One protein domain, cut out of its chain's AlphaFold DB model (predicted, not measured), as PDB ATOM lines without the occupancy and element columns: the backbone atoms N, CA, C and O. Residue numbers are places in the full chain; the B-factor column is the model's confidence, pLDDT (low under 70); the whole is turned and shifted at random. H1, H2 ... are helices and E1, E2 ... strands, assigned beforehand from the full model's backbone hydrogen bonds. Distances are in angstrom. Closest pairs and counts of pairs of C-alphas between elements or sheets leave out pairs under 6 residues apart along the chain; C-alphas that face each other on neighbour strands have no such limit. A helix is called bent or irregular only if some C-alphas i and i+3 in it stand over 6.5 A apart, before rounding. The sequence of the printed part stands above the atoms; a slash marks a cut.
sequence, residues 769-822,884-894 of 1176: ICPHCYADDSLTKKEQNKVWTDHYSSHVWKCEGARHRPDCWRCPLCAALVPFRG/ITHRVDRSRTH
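AT A GLANCE: This is residues 769 to 822 and 884 to 894 of the 1176 residues of an uncharacterized protein of Galerina marginata (strain CBS 339.88) (UniProt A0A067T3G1). One helix, H3, stands in the middle of a flat, thin model, with a curved stretch of loop and two one-turn helices, H1 and H2, to one side of it and a small two-stranded hairpin, E1 and E2, to the other. A separate helix, H4, lies across the first end of H3, meeting it at residues 792 to 793 alone. The printed part has 65 residues, with four named helices and two named strands in the order H1, H2, H3, E1, E2, H4; the sheet, in the order E1 - E2, is antiparallel, and the class is mostly helix. It is only just compact, close to loose, with a radius of gyration of the C-alphas of 12.7 A, and the C-alphas span 35 by 30 by 12 A.

HOW THE PARTS SIT: H1, residues 771 to 774, touches H2, residues 781 to 784; their closest C-alphas, of Tyr 774 and Gln 784, are 4.0 A apart. H1 also touches H3, residues 792 to 804, the closest C-alphas being those of His 772 and Glu 800, 6.9 A apart. H2 and H3 are apart. The closest C-alphas of H3 and E1, residues 808 to 810, are those of Gly 801 and Cys 808, at 6.8 A. E1 and E2, residues 817 to 819, are a hairpin of antiparallel strands at 149 degrees, with N 809 and O 818 at 2.9 A and N 818 and O 809 at 2.8 A, within hydrogen-bond range. H3 and E2 are only just apart, with their closest C-alphas at 8.2 A. H4, residues 884 to 894, touches H3 about perpendicular, at 75 degrees, and the closest C-alphas are those of Ser 793 and Val 888, 5.0 A apart. Every O i to N i+4 pair is within hydrogen-bond range in H3 and H4, while H1 and H2 are too short for such a pair.

IN THESE COORDINATES: H1 begins at C-alpha 771 at (38.463, 46.545, 40.339) and is 5.0 A long from first to last C-alpha, as is H2. H3 begins at C-alpha 792 at (43.793, 55.119, 43.932) and is 16.2 A long; it is neither bent nor irregular, but only just: C-alphas 801 and 804 are 6.1 A apart. E1 is 6.7 A long and E2 6.4 A. H4, 14.0 A long, ends at C-alpha 894 at (56.448, 51.864, 51.300).

THE WHOLE: The two C-alphas farthest apart, those of Thr 789 and Gly 822, are 36.4 A apart. Residues 823 to 883 are not printed, and C-alphas 822 and 884 are 35.8 A apart across this cut. Of the links that are printed whole, H3 to E1 is tight and the other three are short. The mean pLDDT of the printed part is 73.6; it is under 70 in residues 812 to 817, 821 to 822 and 884 to 894, and H4 has a mean of 42.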
ATOM      1  N   ILE A 769      41.062  52.722  37.759       91.94
ATOM      2  CA  ILE A 769      39.714  52.261  38.112       91.94
ATOM      3  C   ILE A 769      39.829  51.135  39.142       91.94
ATOM      4  O   ILE A 769      40.660  50.232  39.013       91.94
ATOM      5  N   CYS A 770      39.066  51.232  40.230       90.88
ATOM      6  CA  CYS A 770      39.108  50.246  41.307       90.88
ATOM      7  C   CYS A 770      38.402  48.960  40.854       90.88
ATOM      8  O   CYS A 770      37.200  49.031  40.609       90.88
ATOM      9  N   PRO A 771      39.080  47.795  40.787       88.19
ATOM     10  CA  PRO A 771      38.463  46.545  40.339       88.19
ATOM     11  C   PRO A 771      37.232  46.165  41.166       88.19
ATOM     12  O   PRO A 771      36.232  45.727  40.619       88.19
ATOM     13  N   HIS A 772      37.292  46.427  42.472       88.31
ATOM     14  CA  HIS A 772      36.192  46.223  43.407       88.31
ATOM     15  C   HIS A 772      34.954  47.068  43.075       88.31
ATOM     16  O   HIS A 772      33.877  46.517  42.892       88.31
ATOM     17  N   CYS A 773      35.106  48.390  42.900       91.62
ATOM     18  CA  CYS A 773      33.985  49.239  42.489       91.62
ATOM     19  C   CYS A 773      33.497  48.916  41.085       91.62
ATOM     20  O   CYS A 773      32.313  49.056  40.827       91.62
ATOM     21  N   TYR A 774      34.394  48.539  40.174       91.19
ATOM     22  CA  TYR A 774      34.017  48.195  38.809       91.19
ATOM     23  C   TYR A 774      33.101  46.973  38.768       91.19
ATOM     24  O   TYR A 774      32.139  46.961  38.013       91.19
ATOM     25  N   ALA A 775      33.401  45.978  39.599       87.44
ATOM     26  CA  ALA A 775      32.637  44.748  39.686       87.44
ATOM     27  C   ALA A 775      31.386  44.852  40.576       87.44
ATOM     28  O   ALA A 775      30.644  43.885  40.674       87.44
ATOM     29  N   ASP A 776      31.169  45.966  41.278       87.25
ATOM     30  CA  ASP A 776      30.032  46.147  42.184       87.25
ATOM     31  C   ASP A 776      28.797  46.627  41.411       87.25
ATOM     32  O   ASP A 776      28.667  47.811  41.083       87.25
ATOM     33  N   ASP A 777      27.881  45.703  41.125       88.00
ATOM     34  CA  ASP A 777      26.631  45.975  40.404       88.00
ATOM     35  C   ASP A 777      25.653  46.874  41.168       88.00
ATOM     36  O   ASP A 777      24.734  47.439  40.573       88.00
ATOM     37  N   SER A 778      25.860  47.068  42.477       90.69
ATOM     38  CA  SER A 778      25.070  48.030  43.249       90.69
ATOM     39  C   SER A 778      25.425  49.486  42.921       90.69
ATOM     40  O   SER A 778      24.645  50.399  43.206       90.69
ATOM     41  N   LEU A 779      26.588  49.719  42.302       89.94
ATOM     42  CA  LEU A 779      27.053  51.042  41.905       89.94
ATOM     43  C   LEU A 779      26.580  51.409  40.505       89.94
ATOM     44  O   LEU A 779      26.467  50.590  39.596       89.94
ATOM     45  N   THR A 780      26.365  52.702  40.282       94.12
ATOM     46  CA  THR A 780      26.042  53.187  38.940       94.12
ATOM     47  C   THR A 780      27.236  52.990  37.995       94.12
ATOM     48  O   THR A 780      28.389  53.115  38.408       94.12
ATOM     49  N   LYS A 781      27.007  52.805  36.682       91.94
ATOM     50  CA  LYS A 781      28.100  52.689  35.683       91.94
ATOM     51  C   LYS A 781      29.124  53.830  35.760       91.94
ATOM     52  O   LYS A 781      30.294  53.641  35.434       91.94
ATOM     53  N   LYS A 782      28.701  55.027  36.179       94.88
ATOM     54  CA  LYS A 782      29.587  56.184  36.382       94.88
ATOM     55  C   LYS A 782      30.517  55.997  37.586       94.88
ATOM     56  O   LYS A 782      31.665  56.426  37.531       94.88
ATOM     57  N   GLU A 783      30.031  55.385  38.659       93.00
ATOM     58  CA  GLU A 783      30.812  55.068  39.857       93.00
ATOM     59  C   GLU A 783      31.728  53.863  39.633       93.00
ATOM     60  O   GLU A 783      32.898  53.932  40.006       93.00
ATOM     61  N   GLN A 784      31.239  52.823  38.947       92.19
ATOM     62  CA  GLN A 784      32.034  51.661  38.532       92.19
ATOM     63  C   GLN A 784      33.252  52.077  37.692       92.19
ATOM     64  O   GLN A 784      34.363  51.601  37.907       92.19
ATOM     65  N   ASN A 785      33.065  53.026  36.767       93.44
ATOM     66  CA  ASN A 785      34.124  53.543  35.891       93.44
ATOM     67  C   ASN A 785      34.843  54.780  36.456       93.44
ATOM     68  O   ASN A 785      35.544  55.482  35.721       93.44
ATOM     69  N   LYS A 786      34.666  55.094  37.746       94.00
ATOM     70  CA  LYS A 786      35.315  56.255  38.354       94.00
ATOM     71  C   LYS A 786      36.828  56.041  38.417       94.00
ATOM     72  O   LYS A 786      37.315  55.060  38.976       94.00
ATOM     73  N   VAL A 787      37.564  57.003  37.867       93.06
ATOM     74  CA  VAL A 787      39.028  57.039  37.889       93.06
ATOM     75  C   VAL A 787      39.501  57.725  39.173       93.06
ATOM     76  O   VAL A 787      39.097  58.845  39.478       93.06
ATOM     77  N   TRP A 788      40.372  57.056  39.925       87.19
ATOM     78  CA  TRP A 788      40.880  57.478  41.231       87.19
ATOM     79  C   TRP A 788      42.362  57.877  41.189       87.19
ATOM     80  O   TRP A 788      43.085  57.617  42.142       87.19
ATOM     81  N   THR A 789      42.855  58.484  40.108       77.19
ATOM     82  CA  THR A 789      44.298  58.710  39.850       77.19
ATOM     83  C   THR A 789      45.113  59.272  41.022       77.19
ATOM     84  O   THR A 789      46.267  58.879  41.202       77.19
ATOM     85  N   ASP A 790      44.529  60.147  41.841       74.06
ATOM     86  CA  ASP A 790      45.258  60.860  42.900       74.06
ATOM     87  C   ASP A 790      45.270  60.105  44.237       74.06
ATOM     88  O   ASP A 790      46.196  60.253  45.031       74.06
ATOM     89  N   HIS A 791      44.286  59.228  44.460       79.25
ATOM     90  CA  HIS A 791      44.101  58.497  45.720       79.25
ATOM     91  C   HIS A 791      43.775  57.019  45.511       79.25
ATOM     92  O   HIS A 791      43.170  56.390  46.376       79.25
ATOM     93  N   TYR A 792      44.174  56.459  44.369       79.31
ATOM     94  CA  TYR A 792      43.793  55.119  43.932       79.31
ATOM     95  C   TYR A 792      44.065  54.071  45.008       79.31
ATOM     96  O   TYR A 792      43.172  53.328  45.396       79.31
ATOM     97  N   SER A 793      45.278  54.081  45.555       73.44
ATOM     98  CA  SER A 793      45.693  53.171  46.615       73.44
ATOM     99  C   SER A 793      44.827  53.269  47.868       73.44
ATOM    100  O   SER A 793      44.354  52.252  48.362       73.44
ATOM    101  N   SER A 794      44.599  54.495  48.358       75.81
ATOM    102  CA  SER A 794      43.780  54.761  49.549       75.81
ATOM    103  C   SER A 794      42.332  54.333  49.315       75.81
ATOM    104  O   SER A 794      41.698  53.751  50.191       75.81
ATOM    105  N   HIS A 795      41.817  54.569  48.108       86.12
ATOM    106  CA  HIS A 795      40.483  54.145  47.728       86.12
ATOM    107  C   HIS A 795      40.364  52.621  47.668       86.12
ATOM    108  O   HIS A 795      39.464  52.096  48.309       86.12
ATOM    109  N   VAL A 796      41.260  51.914  46.966       81.12
ATOM    110  CA  VAL A 796      41.251  50.440  46.917       81.12
ATOM    111  C   VAL A 796      41.314  49.875  48.333       81.12
ATOM    112  O   VAL A 796      40.485  49.046  48.681       81.12
ATOM    113  N   TRP A 797      42.209  50.399  49.177       75.62
ATOM    114  CA  TRP A 797      42.318  50.010  50.585       75.62
ATOM    115  C   TRP A 797      41.006  50.147  51.359       75.62
ATOM    116  O   TRP A 797      40.590  49.206  52.035       75.62
ATOM    117  N   LYS A 798      40.351  51.309  51.262       81.00
ATOM    118  CA  LYS A 798      39.080  51.572  51.949       81.00
ATOM    119  C   LYS A 798      37.931  50.766  51.355       81.00
ATOM    120  O   LYS A 798      37.078  50.299  52.094       81.00
ATOM    121  N   CYS A 799      37.900  50.617  50.036       83.94
ATOM    122  CA  CYS A 799      36.858  49.898  49.316       83.94
ATOM    123  C   CYS A 799      36.877  48.409  49.675       83.94
ATOM    124  O   CYS A 799      35.847  47.853  50.050       83.94
ATOM    125  N   GLU A 800      38.062  47.798  49.645       79.94
ATOM    126  CA  GLU A 800      38.270  46.382  49.947       79.94
ATOM    127  C   GLU A 800      37.802  46.045  51.375       79.94
ATOM    128  O   GLU A 800      37.018  45.118  51.546       79.94
ATOM    129  N   GLY A 801      38.179  46.851  52.379       74.12
ATOM    130  CA  GLY A 801      37.757  46.633  53.770       74.12
ATOM    131  C   GLY A 801      36.298  47.011  54.064       74.12
ATOM    132  O   GLY A 801      35.589  46.264  54.722       74.12
ATOM    133  N   ALA A 802      35.822  48.161  53.576       75.56
ATOM    134  CA  ALA A 802      34.510  48.677  53.981       75.56
ATOM    135  C   ALA A 802      33.329  48.070  53.210       75.56
ATOM    136  O   ALA A 802      32.216  48.067  53.728       75.56
ATOM    137  N   ARG A 803      33.535  47.628  51.962       75.38
ATOM    138  CA  ARG A 803      32.440  47.153  51.095       75.38
ATOM    139  C   ARG A 803      32.524  45.676  50.752       75.38
ATOM    140  O   ARG A 803      31.489  45.027  50.708       75.38
ATOM    141  N   HIS A 804      33.724  45.151  50.508       74.56
ATOM    142  CA  HIS A 804      33.870  43.800  49.951       74.56
ATOM    143  C   HIS A 804      34.253  42.741  50.978       74.56
ATOM    144  O   HIS A 804      33.942  41.571  50.779       74.56
ATOM    145  N   ARG A 805      34.920  43.131  52.064       75.88
ATOM    146  CA  ARG A 805      35.305  42.237  53.159       75.88
ATOM    147  C   ARG A 805      34.982  42.870  54.514       75.88
ATOM    148  O   ARG A 805      35.895  43.092  55.307       75.88
ATOM    149  N   PRO A 806      33.695  43.178  54.786       76.94
ATOM    150  CA  PRO A 806      33.287  43.729  56.077       76.94
ATOM    151  C   PRO A 806      33.519  42.741  57.227       76.94
ATOM    152  O   PRO A 806      33.459  43.140  58.383       76.94
ATOM    153  N   ASP A 807      33.767  41.468  56.906       75.12
ATOM    154  CA  ASP A 807      34.090  40.359  57.798       75.12
ATOM    155  C   ASP A 807      35.602  40.186  58.044       75.12
ATOM    156  O   ASP A 807      36.022  39.249  58.720       75.12
ATOM    157  N   CYS A 808      36.438  41.050  57.472       76.44
ATOM    158  CA  CYS A 808      37.880  40.994  57.635       76.44
ATOM    159  C   CYS A 808      38.413  42.320  58.169       76.44
ATOM    160  O   CYS A 808      37.927  43.403  57.851       76.44
ATOM    161  N   TRP A 809      39.507  42.245  58.913       74.06
ATOM    162  CA  TRP A 809      40.270  43.410  59.331       74.06
ATOM    163  C   TRP A 809      41.632  43.435  58.651       74.06
ATOM    164  O   TRP A 809      42.300  42.408  58.532       74.06
ATOM    165  N   ARG A 810      42.090  44.613  58.228       70.62
ATOM    166  CA  ARG A 810      43.420  44.753  57.633       70.62
ATOM    167  C   ARG A 810      44.474  44.986  58.707       70.62
ATOM    168  O   ARG A 810      44.448  45.998  59.399       70.62
ATOM    169  N   CYS A 811      45.470  44.109  58.767       71.44
ATOM    170  CA  CYS A 811      46.602  44.278  59.669       71.44
ATOM    171  C   CYS A 811      47.446  45.508  59.290       71.44
ATOM    172  O   CYS A 811      47.979  45.545  58.180       71.44
ATOM    173  N   PRO A 812      47.659  46.488  60.190       63.91
ATOM    174  CA  PRO A 812      48.419  47.699  59.893       63.91
ATOM    175  C   PRO A 812      49.914  47.422  59.700       63.91
ATOM    176  O   PRO A 812      50.604  48.237  59.100       63.91
ATOM    177  N   LEU A 813      50.419  46.279  60.185       61.38
ATOM    178  CA  LEU A 813      51.829  45.895  60.067       61.38
ATOM    179  C   LEU A 813      52.135  45.205  58.734       61.38
ATOM    180  O   LEU A 813      53.119  45.530  58.077       61.38
ATOM    181  N   CYS A 814      51.317  44.225  58.340       65.38
ATOM    182  CA  CYS A 814      51.590  43.384  57.170       65.38
ATOM    183  C   CYS A 814      50.631  43.618  55.991       65.38
ATOM    184  O   CYS A 814      50.790  42.976  54.952       65.38
ATOM    185  N   ALA A 815      49.642  44.504  56.163       66.44
ATOM    186  CA  ALA A 815      48.563  44.822  55.226       66.44
ATOM    187  C   ALA A 815      47.669  43.637  54.805       66.44
ATOM    188  O   ALA A 815      46.840  43.813  53.911       66.44
ATOM    189  N   ALA A 816      47.810  42.458  55.424       67.62
ATOM    190  CA  ALA A 816      46.970  41.293  55.142       67.62
ATOM    191  C   ALA A 816      45.555  41.482  55.697       67.62
ATOM    192  O   ALA A 816      45.388  42.108  56.747       67.62
ATOM    193  N   LEU A 817      44.560  40.931  55.002       69.44
ATOM    194  CA  LEU A 817      43.205  40.805  55.526       69.44
ATOM    195  C   LEU A 817      43.143  39.593  56.459       69.44
ATOM    196  O   LEU A 817      43.512  38.485  56.084       69.44
ATOM    197  N   VAL A 818      42.702  39.819  57.690       73.38
ATOM    198  CA  VAL A 818      42.528  38.808  58.730       73.38
ATOM    199  C   VAL A 818      41.026  38.607  58.915       73.38
ATOM    200  O   VAL A 818      40.358  39.554  59.334       73.38
ATOM    201  N   PRO A 819      40.473  37.428  58.591       74.06
ATOM    202  CA  PRO A 819      39.047  37.170  58.758       74.06
ATOM    203  C   PRO A 819      38.652  37.165  60.240       74.06
ATOM    204  O   PRO A 819      39.401  36.682  61.096       74.06
ATOM    205  N   PHE A 820      37.455  37.664  60.547       72.50
ATOM    206  CA  PHE A 820      36.834  37.510  61.856       72.50
ATOM    207  C   PHE A 820      36.446  36.038  62.049       72.50
ATOM    208  O   PHE A 820      35.563  35.525  61.372       72.50
ATOM    209  N   ARG A 821      37.092  35.330  62.984       63.25
ATOM    210  CA  ARG A 821      36.720  33.947  63.353       63.25
ATOM    211  C   ARG A 821      35.522  33.895  64.319       63.25
ATOM    212  O   ARG A 821      35.546  33.136  65.284       63.25
ATOM    213  N   GLY A 822      34.516  34.739  64.102       57.62
ATOM    214  CA  GLY A 822      33.253  34.696  64.839       57.62
ATOM    215  C   GLY A 822      32.227  33.899  64.044       57.62
ATOM    216  O   GLY A 822      31.992  34.217  62.882       57.62
ATOM    217  N   ILE A 884      50.335  54.535  38.484       42.44
ATOM    218  CA  ILE A 884      49.338  54.213  39.525       42.44
ATOM    219  C   ILE A 884      49.699  52.894  40.214       42.44
ATOM    220  O   ILE A 884      49.684  52.798  41.436       42.44
ATOM    221  N   THR A 885      50.161  51.923  39.437       39.81
ATOM    222  CA  THR A 885      50.639  50.617  39.889       39.81
ATOM    223  C   THR A 885      51.874  50.732  40.788       39.81
ATOM    224  O   THR A 885      51.923  50.112  41.846       39.81
ATOM    225  N   HIS A 886      52.825  51.614  40.456       43.16
ATOM    226  CA  HIS A 886      53.951  51.936  41.335       43.16
ATOM    227  C   HIS A 886      53.505  52.667  42.613       43.16
ATOM    228  O   HIS A 886      54.088  52.436  43.666       43.16
ATOM    229  N   ARG A 887      52.454  53.505  42.572       45.59
ATOM    230  CA  ARG A 887      51.864  54.140  43.772       45.59
ATOM    231  C   ARG A 887      51.124  53.138  44.658       45.59
ATOM    232  O   ARG A 887      51.166  53.288  45.872       45.59
ATOM    233  N   VAL A 888      50.477  52.122  44.088       42.69
ATOM    234  CA  VAL A 888      49.817  51.026  44.826       42.69
ATOM    235  C   VAL A 888      50.843  50.128  45.485       42.69
ATOM    236  O   VAL A 888      50.771  49.910  46.692       42.69
ATOM    237  N   ASP A 889      51.848  49.686  44.737       44.81
ATOM    238  CA  ASP A 889      52.911  48.840  45.274       44.81
ATOM    239  C   ASP A 889      53.760  49.600  46.305       44.81
ATOM    240  O   ASP A 889      54.044  49.059  47.382       44.81
ATOM    241  N   ARG A 890      54.071  50.887  46.055       41.09
ATOM    242  CA  ARG A 890      54.640  51.773  47.083       41.09
ATOM    243  C   ARG A 890      53.682  51.970  48.251       41.09
ATOM    244  O   ARG A 890      54.147  51.958  49.369       41.09
ATOM    245  N   SER A 891      52.372  52.105  48.085       42.41
ATOM    246  CA  SER A 891      51.477  52.274  49.246       42.41
ATOM    247  C   SER A 891      51.333  51.004  50.093       42.41
ATOM    248  O   SER A 891      51.272  51.088  51.312       42.41
ATOM    249  N   ARG A 892      51.347  49.816  49.469       43.84
ATOM    250  CA  ARG A 892      51.224  48.526  50.162       43.84
ATOM    251  C   ARG A 892      52.499  48.141  50.923       43.84
ATOM    252  O   ARG A 892      52.418  47.334  51.840       43.84
ATOM    253  N   THR A 893      53.666  48.682  50.550       39.97
ATOM    254  CA  THR A 893      54.966  48.262  51.125       39.97
ATOM    255  C   THR A 893      55.950  49.386  51.494       39.97
ATOM    256  O   THR A 893      56.924  49.122  52.189       39.97
ATOM    257  N   HIS A 894      55.712  50.615  51.035       37.44
ATOM    258  CA  HIS A 894      56.448  51.864  51.300       37.44
ATOM    259  C   HIS A 894      55.511  53.006  51.732       37.44
ATOM    260  O   HIS A 894      55.878  54.179  51.638       37.44
TER     261      HIS A 894